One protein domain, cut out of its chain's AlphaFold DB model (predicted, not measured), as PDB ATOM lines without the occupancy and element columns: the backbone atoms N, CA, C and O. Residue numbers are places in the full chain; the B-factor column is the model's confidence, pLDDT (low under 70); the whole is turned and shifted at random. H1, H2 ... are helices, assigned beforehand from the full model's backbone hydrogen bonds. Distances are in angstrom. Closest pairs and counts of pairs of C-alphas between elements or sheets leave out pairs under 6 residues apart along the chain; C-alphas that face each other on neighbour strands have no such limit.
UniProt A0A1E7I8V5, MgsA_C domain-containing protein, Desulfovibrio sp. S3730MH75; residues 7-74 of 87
ATOM      1  N   HIS A   7     139.516 146.329 176.991       90.06
ATOM      2  CA  HIS A   7     138.525 146.773 176.008       90.06
ATOM      3  C   HIS A   7     139.120 147.112 174.636       90.06
ATOM      4  O   HIS A   7     138.367 147.243 173.684       90.06
ATOM      5  N   LEU A   8     140.443 147.239 174.505       90.81
ATOM      6  CA  LEU A   8     141.116 147.448 173.215       90.81
ATOM      7  C   LEU A   8     141.718 146.163 172.643       90.81
ATOM      8  O   LEU A   8     142.217 146.162 171.518       90.81
ATOM      9  N   ARG A   9     141.730 145.067 173.409       91.25
ATOM     10  CA  ARG A   9     142.311 143.805 172.945       91.25
ATOM     11  C   ARG A   9     141.386 143.123 171.951       91.25
ATOM     12  O   ARG A   9     140.175 143.067 172.151       91.25
ATOM     13  N   ASN A  10     141.982 142.515 170.929       89.50
ATOM     14  CA  ASN A  10     141.258 141.606 170.054       89.50
ATOM     15  C   ASN A  10     140.916 140.307 170.805       89.50
ATOM     16  O   ASN A  10     141.755 139.757 171.520       89.50
ATOM     17  N   ALA A  11     139.691 139.823 170.621       88.69
ATOM     18  CA  ALA A  11     139.192 138.582 171.193       88.69
ATOM     19  C   ALA A  11     138.975 137.553 170.076       88.69
ATOM     20  O   ALA A  11     137.875 137.405 169.537       88.69
ATOM     21  N   THR A  12     140.050 136.856 169.720       89.31
ATOM     22  CA  THR A  12     140.077 135.903 168.603       89.31
ATOM     23  C   THR A  12     139.475 134.551 168.987       89.31
ATOM     24  O   THR A  12     138.851 133.903 168.152       89.31
ATOM     25  N   SER A  13     139.620 134.120 170.246       90.62
ATOM     26  CA  SER A  13     139.042 132.867 170.751       90.62
ATOM     27  C   SER A  13     137.814 133.098 171.641       90.62
ATOM     28  O   SER A  13     137.624 134.172 172.215       90.62
ATOM     29  N   ALA A  14     136.969 132.071 171.789       87.75
ATOM     30  CA  ALA A  14     135.807 132.117 172.684       87.75
ATOM     31  C   ALA A  14     136.216 132.345 174.152       87.75
ATOM     32  O   ALA A  14     135.609 133.164 174.838       87.75
ATOM     33  N   LEU A  15     137.307 131.708 174.587       90.50
ATOM     34  CA  LEU A  15     137.864 131.867 175.931       90.50
ATOM     35  C   LEU A  15     138.331 133.309 176.201       90.50
ATOM     36  O   LEU A  15     138.099 133.852 177.274       90.50
ATOM     37  N   GLN A  16     138.929 133.978 175.209       88.62
ATOM     38  CA  GLN A  16     139.329 135.385 175.344       88.62
ATOM     39  C   GLN A  16     138.121 136.315 175.521       88.62
ATOM     40  O   GLN A  16     138.184 137.265 176.304       88.62
ATOM     41  N   LYS A  17     137.005 136.035 174.835       85.75
ATOM     42  CA  LYS A  17     135.748 136.781 175.020       85.75
ATOM     43  C   LYS A  17     135.182 136.577 176.423       85.75
ATOM     44  O   LYS A  17     134.736 137.542 177.038       85.75
ATOM     45  N   GLU A  18     135.241 135.350 176.935       90.19
ATOM     46  CA  GLU A  18     134.824 135.019 178.302       90.19
ATOM     47  C   GLU A  18     135.671 135.759 179.347       90.19
ATOM     48  O   GLU A  18     135.133 136.352 180.280       90.19
ATOM     49  N   TRP A  19     136.983 135.859 179.116       89.00
ATOM     50  CA  TRP A  19     137.905 136.670 179.919       89.00
ATOM     51  C   TRP A  19     137.740 138.188 179.731       89.00
ATOM     52  O   TRP A  19     138.483 138.973 180.321       89.00
ATOM     53  N   GLY A  20     136.770 138.626 178.925       86.38
ATOM     54  CA  GLY A  20     136.399 140.031 178.784       86.38
ATOM     55  C   GLY A  20     137.245 140.828 177.791       86.38
ATOM     56  O   GLY A  20     137.235 142.057 177.845       86.38
ATOM     57  N   TYR A  21     137.960 140.174 176.874       89.88
ATOM     58  CA  TYR A  21     138.736 140.868 175.842       89.88
ATOM     59  C   TYR A  21     137.779 141.597 174.892       89.88
ATOM     60  O   TYR A  21     136.781 141.030 174.444       89.88
ATOM     61  N   GLY A  22     138.052 142.872 174.623       85.81
ATOM     62  CA  GLY A  22     137.199 143.733 173.799       85.81
ATOM     63  C   GLY A  22     135.853 144.092 174.441       85.81
ATOM     64  O   GLY A  22     135.054 144.816 173.843       85.81
ATOM     65  N   ARG A  23     135.572 143.620 175.665       87.94
ATOM     66  CA  ARG A  23     134.323 143.934 176.363       87.94
ATOM     67  C   ARG A  23     134.286 145.425 176.694       87.94
ATOM     68  O   ARG A  23     135.282 145.990 177.136       87.94
ATOM     69  N   ASN A  24     133.126 146.052 176.498       88.81
ATOM     70  CA  ASN A  24     132.903 147.488 176.716       88.81
ATOM     71  C   ASN A  24     133.752 148.416 175.822       88.81
ATOM     72  O   ASN A  24     133.910 149.597 176.136       88.81
ATOM     73  N   TYR A  25     134.287 147.920 174.699       91.56
ATOM     74  CA  TYR A  25     134.821 148.800 173.661       91.56
ATOM     75  C   TYR A  25     133.714 149.729 173.154       91.56
ATOM     76  O   TYR A  25     132.655 149.260 172.724       91.56
ATOM     77  N   LYS A  26     133.936 151.043 173.207       90.94
ATOM     78  CA  LYS A  26     132.990 152.016 172.669       90.94
ATOM     79  C   LYS A  26     133.400 152.306 171.234       90.94
ATOM     80  O   LYS A  26     134.424 152.935 170.995       90.94
ATOM     81  N   TYR A  27     132.602 151.847 170.274       91.12
ATOM     82  CA  TYR A  27     132.873 152.089 168.859       91.12
ATOM     83  C   TYR A  27     132.617 153.569 168.514       91.12
ATOM     84  O   TYR A  27     131.451 153.969 168.509       91.12
ATOM     85  N   PRO A  28     133.645 154.395 168.217       91.25
ATOM     86  CA  PRO A  28     133.483 155.853 168.140       91.25
ATOM     87  C   PRO A  28     132.459 156.308 167.098       91.25
ATOM     88  O   PRO A  28     131.713 157.251 167.340       91.25
ATOM     89  N   HIS A  29     132.352 155.595 165.974       90.75
ATOM     90  CA  HIS A  29     131.417 155.928 164.895       90.75
ATOM     91  C   HIS A  29     129.937 155.763 165.273       90.75
ATOM     92  O   HIS A  29     129.077 156.293 164.576       90.75
ATOM     93  N   SER A  30     129.623 155.058 166.364       92.25
ATOM     94  CA  SER A  30     128.258 154.979 166.899       92.25
ATOM     95  C   SER A  30     127.877 156.176 167.776       92.25
ATOM     96  O   SER A  30     126.715 156.292 168.155       92.25
ATOM     97  N   PHE A  31     128.825 157.055 168.114       88.69
ATOM     98  CA  PHE A  31     128.588 158.218 168.965       88.69
ATOM     99  C   PHE A  31     128.490 159.507 168.134       88.69
ATOM    100  O   PHE A  31     129.057 159.596 167.038       88.69
ATOM    101  N   PRO A  32     127.784 160.536 168.639       86.88
ATOM    102  CA  PRO A  32     127.725 161.835 167.984       86.88
ATOM    103  C   PRO A  32     129.122 162.376 167.670       86.88
ATOM    104  O   PRO A  32     130.037 162.264 168.482       86.88
ATOM    105  N   LYS A  33     129.282 162.980 166.486       86.50
ATOM    106  CA  LYS A  33     130.572 163.499 165.982       86.50
ATOM    107  C   LYS A  33     131.668 162.430 165.822       86.50
ATOM    108  O   LYS A  33     132.834 162.790 165.696       86.50
ATOM    109  N   ALA A  34     131.293 161.147 165.793       87.88
ATOM    110  CA  ALA A  34     132.205 160.009 165.687       87.88
ATOM    111  C   ALA A  34     133.295 159.989 166.776       87.88
ATOM    112  O   ALA A  34     134.416 159.536 166.537       87.88
ATOM    113  N   TRP A  35     132.979 160.503 167.969       87.94
ATOM    114  CA  TRP A  35     133.924 160.641 169.070       87.94
ATOM    115  C   TRP A  35     133.308 160.165 170.385       87.94
ATOM    116  O   TRP A  35     132.132 160.406 170.659       87.94
ATOM    117  N   VAL A  36     134.111 159.496 171.211       90.12
ATOM    118  CA  VAL A  36     133.690 158.990 172.518       90.12
ATOM    119  C   VAL A  36     134.839 159.050 173.517       90.12
ATOM    120  O   VAL A  36     135.984 158.766 173.172       90.12
ATOM    121  N   GLU A  37     134.529 159.395 174.768       87.69
ATOM    122  CA  GLU A  37     135.508 159.333 175.851       87.69
ATOM    123  C   GLU A  37     135.688 157.885 176.320       87.69
ATOM    124  O   GLU A  37     134.741 157.206 176.751       87.69
ATOM    125  N   GLN A  38     136.924 157.410 176.200       89.62
ATOM    126  CA  GLN A  38     137.369 156.099 176.636       89.62
ATOM    127  C   GLN A  38     138.869 156.149 176.939       89.62
ATOM    128  O   GLN A  38     139.618 156.874 176.284       89.62
ATOM    129  N   ASP A  39     139.311 155.357 177.912       89.81
ATOM    130  CA  ASP A  39     140.729 155.243 178.236       89.81
ATOM    131  C   ASP A  39     141.455 154.463 177.142       89.81
ATOM    132  O   ASP A  39     141.222 153.269 176.952       89.81
ATOM    133  N   TYR A  40     142.330 155.130 176.394       90.31
ATOM    134  CA  TYR A  40     143.119 154.480 175.343       90.31
ATOM    135  C   TYR A  40     144.525 154.090 175.804       90.31
ATOM    136  O   TYR A  40     145.123 153.154 175.274       90.31
ATOM    137  N   LEU A  41     145.047 154.805 176.800       91.12
ATOM    138  CA  LEU A  41     146.343 154.529 177.402       91.12
ATOM    139  C   LEU A  41     146.185 153.602 178.615       91.12
ATOM    140  O   LEU A  41     145.132 153.593 179.254       91.12
ATOM    141  N   PRO A  42     147.222 152.819 178.957       89.44
ATOM    142  CA  PRO A  42     147.268 152.111 180.227       89.44
ATOM    143  C   PRO A  42     147.106 153.078 181.414       89.44
ATOM    144  O   PRO A  42     147.566 154.217 181.315       89.44
ATOM    145  N   PRO A  43     146.548 152.627 182.552       85.19
ATOM    146  CA  PRO A  43     146.288 153.483 183.716       85.19
ATOM    147  C   PRO A  43     147.515 154.237 184.241       85.19
ATOM    148  O   PRO A  43     147.398 155.352 184.720       85.19
ATOM    149  N   GLU A  44     148.714 153.668 184.120       85.12
ATOM    150  CA  GLU A  44     149.953 154.328 184.567       85.12
ATOM    151  C   GLU A  44     150.449 155.429 183.612       85.12
ATOM    152  O   GLU A  44     151.351 156.198 183.947       85.12
ATOM    153  N   LEU A  45     149.906 155.485 182.394       86.69
ATOM    154  CA  LEU A  45     150.273 156.448 181.356       86.69
ATOM    155  C   LEU A  45     149.132 157.413 181.021       86.69
ATOM    156  O   LEU A  45     149.322 158.257 180.147       86.69
ATOM    157  N   SER A  46     147.978 157.315 181.686       81.81
ATOM    158  CA  SER A  46     146.799 158.146 181.408       81.81
ATOM    159  C   SER A  46     147.091 159.644 181.499       81.81
ATOM    160  O   SER A  46     146.568 160.420 180.705       81.81
ATOM    161  N   ASP A  47     147.992 160.035 182.401       83.88
ATOM    162  CA  ASP A  47     148.339 161.438 182.644       83.88
ATOM    163  C   ASP A  47     149.488 161.940 181.758       83.88
ATOM    164  O   ASP A  47     149.899 163.100 181.844       83.88
ATOM    165  N   ARG A  48     150.035 161.087 180.881       87.38
ATOM    166  CA  ARG A  48     151.139 161.473 179.997       87.38
ATOM    167  C   ARG A  48     150.626 162.027 178.675       87.38
ATOM    168  O   ARG A  48     149.820 161.414 177.982       87.38
ATOM    169  N   SER A  49     151.179 163.171 178.278       88.50
ATOM    170  CA  SER A  49     150.952 163.765 176.962       88.50
ATOM    171  C   SER A  49     152.215 163.685 176.108       88.50
ATOM    172  O   SER A  49     153.262 164.205 176.489       88.50
ATOM    173  N   PHE A  50     152.112 163.029 174.950       89.56
ATOM    174  CA  PHE A  50     153.223 162.879 174.002       89.56
ATOM    175  C   PHE A  50     153.208 163.922 172.880       89.56
ATOM    176  O   PHE A  50     154.244 164.191 172.283       89.56
ATOM    177  N   TYR A  51     152.043 164.503 172.584       91.19
ATOM    178  CA  TYR A  51     151.881 165.497 171.527       91.19
ATOM    179  C   TYR A  51     151.709 166.890 172.130       91.19
ATOM    180  O   TYR A  51     150.756 167.143 172.868       91.19
ATOM    181  N   GLN A  52     152.635 167.784 171.791       92.06
ATOM    182  CA  GLN A  52     152.641 169.185 172.200       92.06
ATOM    183  C   GLN A  52     152.498 170.038 170.933       92.06
ATOM    184  O   GLN A  52     153.465 170.155 170.178       92.06
ATOM    185  N   PRO A  53     151.295 170.571 170.655       92.12
ATOM    186  CA  PRO A  53     151.046 171.338 169.440       92.12
ATOM    187  C   PRO A  53     151.852 172.638 169.454       92.12
ATOM    188  O   PRO A  53     151.950 173.292 170.496       92.12
ATOM    189  N   LYS A  54     152.400 173.030 168.302       93.81
ATOM    190  CA  LYS A  54     153.034 174.334 168.100       93.81
ATOM    191  C   LYS A  54     152.033 175.313 167.489       93.81
ATOM    192  O   LYS A  54     150.962 174.950 167.011       93.81
ATOM    193  N   GLU A  55     152.415 176.582 167.475       93.12
ATOM    194  CA  GLU A  55     151.591 177.675 166.948       93.12
ATOM    195  C   GLU A  55     151.788 177.886 165.429       93.12
ATOM    196  O   GLU A  55     151.648 178.996 164.927       93.12
ATOM    197  N   GLN A  56     152.186 176.848 164.686       94.19
ATOM    198  CA  GLN A  56     152.607 176.968 163.284       94.19
ATOM    199  C   GLN A  56     151.762 176.084 162.361       94.19
ATOM    200  O   GLN A  56     151.422 174.951 162.699       94.19
ATOM    201  N   GLY A  57     151.458 176.595 161.166       94.44
ATOM    202  CA  GLY A  57     150.694 175.867 160.148       94.44
ATOM    203  C   GLY A  57     149.275 175.509 160.605       94.44
ATOM    204  O   GLY A  57     148.561 176.347 161.145       94.44
ATOM    205  N   GLU A  58     148.871 174.254 160.391       94.00
ATOM    206  CA  GLU A  58     147.534 173.742 160.742       94.00
ATOM    207  C   GLU A  58     147.410 173.285 162.211       94.00
ATOM    208  O   GLU A  58     146.310 172.976 162.682       94.00
ATOM    209  N   GLU A  59     148.512 173.247 162.965       94.69
ATOM    210  CA  GLU A  59     148.510 172.770 164.354       94.69
ATOM    211  C   GLU A  59     147.608 173.588 165.300       94.69
ATOM    212  O   GLU A  59     146.895 172.963 166.093       94.69
ATOM    213  N   PRO A  60     147.519 174.936 165.211       95.19
ATOM    214  CA  PRO A  60     146.587 175.717 166.027       95.19
ATOM    215  C   PRO A  60     145.127 175.299 165.823       95.19
ATOM    216  O   PRO A  60     144.376 175.129 166.789       95.19
ATOM    217  N   ARG A  61     144.728 175.072 164.564       94.62
ATOM    218  CA  ARG A  61     143.375 174.630 164.201       94.62
ATOM    219  C   ARG A  61     143.086 173.241 164.768       94.62
ATOM    220  O   ARG A  61     142.026 173.033 165.364       94.62
ATOM    221  N   LEU A  62     144.024 172.304 164.620       93.00
ATOM    222  CA  LEU A  62     143.902 170.950 165.162       93.00
ATOM    223  C   LEU A  62     143.822 170.956 166.695       93.00
ATOM    224  O   LEU A  62     142.975 170.276 167.274       93.00
ATOM    225  N   ASN A  63     144.655 171.761 167.360       93.56
ATOM    226  CA  ASN A  63     144.660 171.911 168.813       93.56
ATOM    227  C   ASN A  63     143.334 172.491 169.329       93.56
ATOM    228  O   ASN A  63     142.778 171.996 170.310       93.56
ATOM    229  N   ALA A  64     142.790 173.509 168.654       92.44
ATOM    230  CA  ALA A  64     141.485 174.078 168.988       92.44
ATOM    231  C   ALA A  64     140.361 173.036 168.859       92.44
ATOM    232  O   ALA A  64     139.541 172.893 169.771       92.44
ATOM    233  N   TRP A  65     140.361 172.255 167.774       90.38
ATOM    234  CA  TRP A  65     139.420 171.150 167.587       90.38
ATOM    235  C   TRP A  65     139.559 170.079 168.683       90.38
ATOM    236  O   TRP A  65     138.555 169.692 169.286       90.38
ATOM    237  N   LEU A  66     140.788 169.658 169.008       88.88
ATOM    238  CA  LEU A  66     141.074 168.649 170.034       88.88
ATOM    239  C   LEU A  66     140.613 169.103 171.428       88.88
ATOM    240  O   LEU A  66     139.982 168.336 172.159       88.88
ATOM    241  N   LYS A  67     140.879 170.367 171.792       88.31
ATOM    242  CA  LYS A  67     140.377 170.986 173.032       88.31
ATOM    243  C   LYS A  67     138.846 171.005 173.069       88.31
ATOM    244  O   LYS A  67     138.265 170.794 174.132       88.31
ATOM    245  N   GLY A  68     138.194 171.220 171.925       87.31
ATOM    246  CA  GLY A  68     136.740 171.150 171.785       87.31
ATOM    247  C   GLY A  68     136.171 169.777 172.153       87.31
ATOM    248  O   GLY A  68     135.241 169.709 172.953       87.31
ATOM    249  N   GLN A  69     136.775 168.695 171.647       83.19
ATOM    250  CA  GLN A  69     136.333 167.322 171.938       83.19
ATOM    251  C   GLN A  69     136.447 166.986 173.433       83.19
ATOM    252  O   GLN A  69     135.482 166.513 174.032       83.19
ATOM    253  N   LYS A  70     137.588 167.317 174.062       74.31
ATOM    254  CA  LYS A  70     137.826 167.068 175.498       74.31
ATOM    255  C   LYS A  70     136.837 167.800 176.410       74.31
ATOM    256  O   LYS A  70     136.491 167.293 177.467       74.31
ATOM    257  N   ARG A  71     136.360 168.985 176.015       67.81
ATOM    258  CA  ARG A  71     135.371 169.756 176.795       67.81
ATOM    259  C   ARG A  71     133.961 169.176 176.689       67.81
ATOM    260  O   ARG A  71     133.229 169.197 177.670       67.81
ATOM    261  N   SER A  72     133.582 168.649 175.523       62.34
ATOM    262  CA  SER A  72     132.286 167.978 175.325       62.34
ATOM    263  C   SER A  72     132.199 166.584 175.952       62.34
ATOM    264  O   SER A  72     131.107 166.036 176.056       62.34
ATOM    265  N   ALA A  73     133.335 166.023 176.359       58.34
ATOM    266  CA  ALA A  73     133.475 164.675 176.894       58.34
ATOM    267  C   ALA A  73     132.948 164.478 178.321       58.34
ATOM    268  O   ALA A  73     132.777 163.344 178.736       58.34
ATOM    269  N   HIS A  74     132.652 165.554 179.058       45.44
ATOM    270  CA  HIS A  74     132.376 165.486 180.496       45.44
ATOM    271  C   HIS A  74     130.920 165.199 180.958       45.44
ATOM    272  O   HIS A  74     130.588 165.608 182.073       45.44
TER     273      HIS A  74
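This is residues 7 to 74 of the 87 residues of the protein "MgsA_C domain-containing protein" of Desulfovibrio sp. S3730MH75 (UniProt A0A1E7I8V5). This model has little regular structure: a long, loose, winding chain with the short helix H1 in a small loop at one end and the longer helix H2 towards the other. Between them runs a long stretch with no named element, of which residues 42 to 51 stick out. The 68 residues printed include two named helices, H1 then H2, and no named strand; the class is all helix, with 19 residues in named elements. The whole is loose, with a radius of gyration of the C-alphas of 15.8 A, and elongated, spanning 49 by 28 by 22 A.

Going along from His 7, you meet H1, residues 14 to 18, and after a long link H2, residues 59 to 72; the two are apart. In both, every O i to N i+4 pair is within hydrogen-bond range.

Find C-alpha 14 at (135.807, 132.117, 172.684), where H1 begins. Find C-alpha 59 at (148.510, 172.770, 164.354); from there H2 runs 20.2 A to C-alpha 72 at (132.286, 167.978, 175.325).

The two C-alphas farthest apart, of Leu 15 and Gln 56, are 49.1 A apart. The printed part has no cut. The link of 40 residues, 19 to 58, is long. Look for pLDDT under 70 at residues 71 to 74.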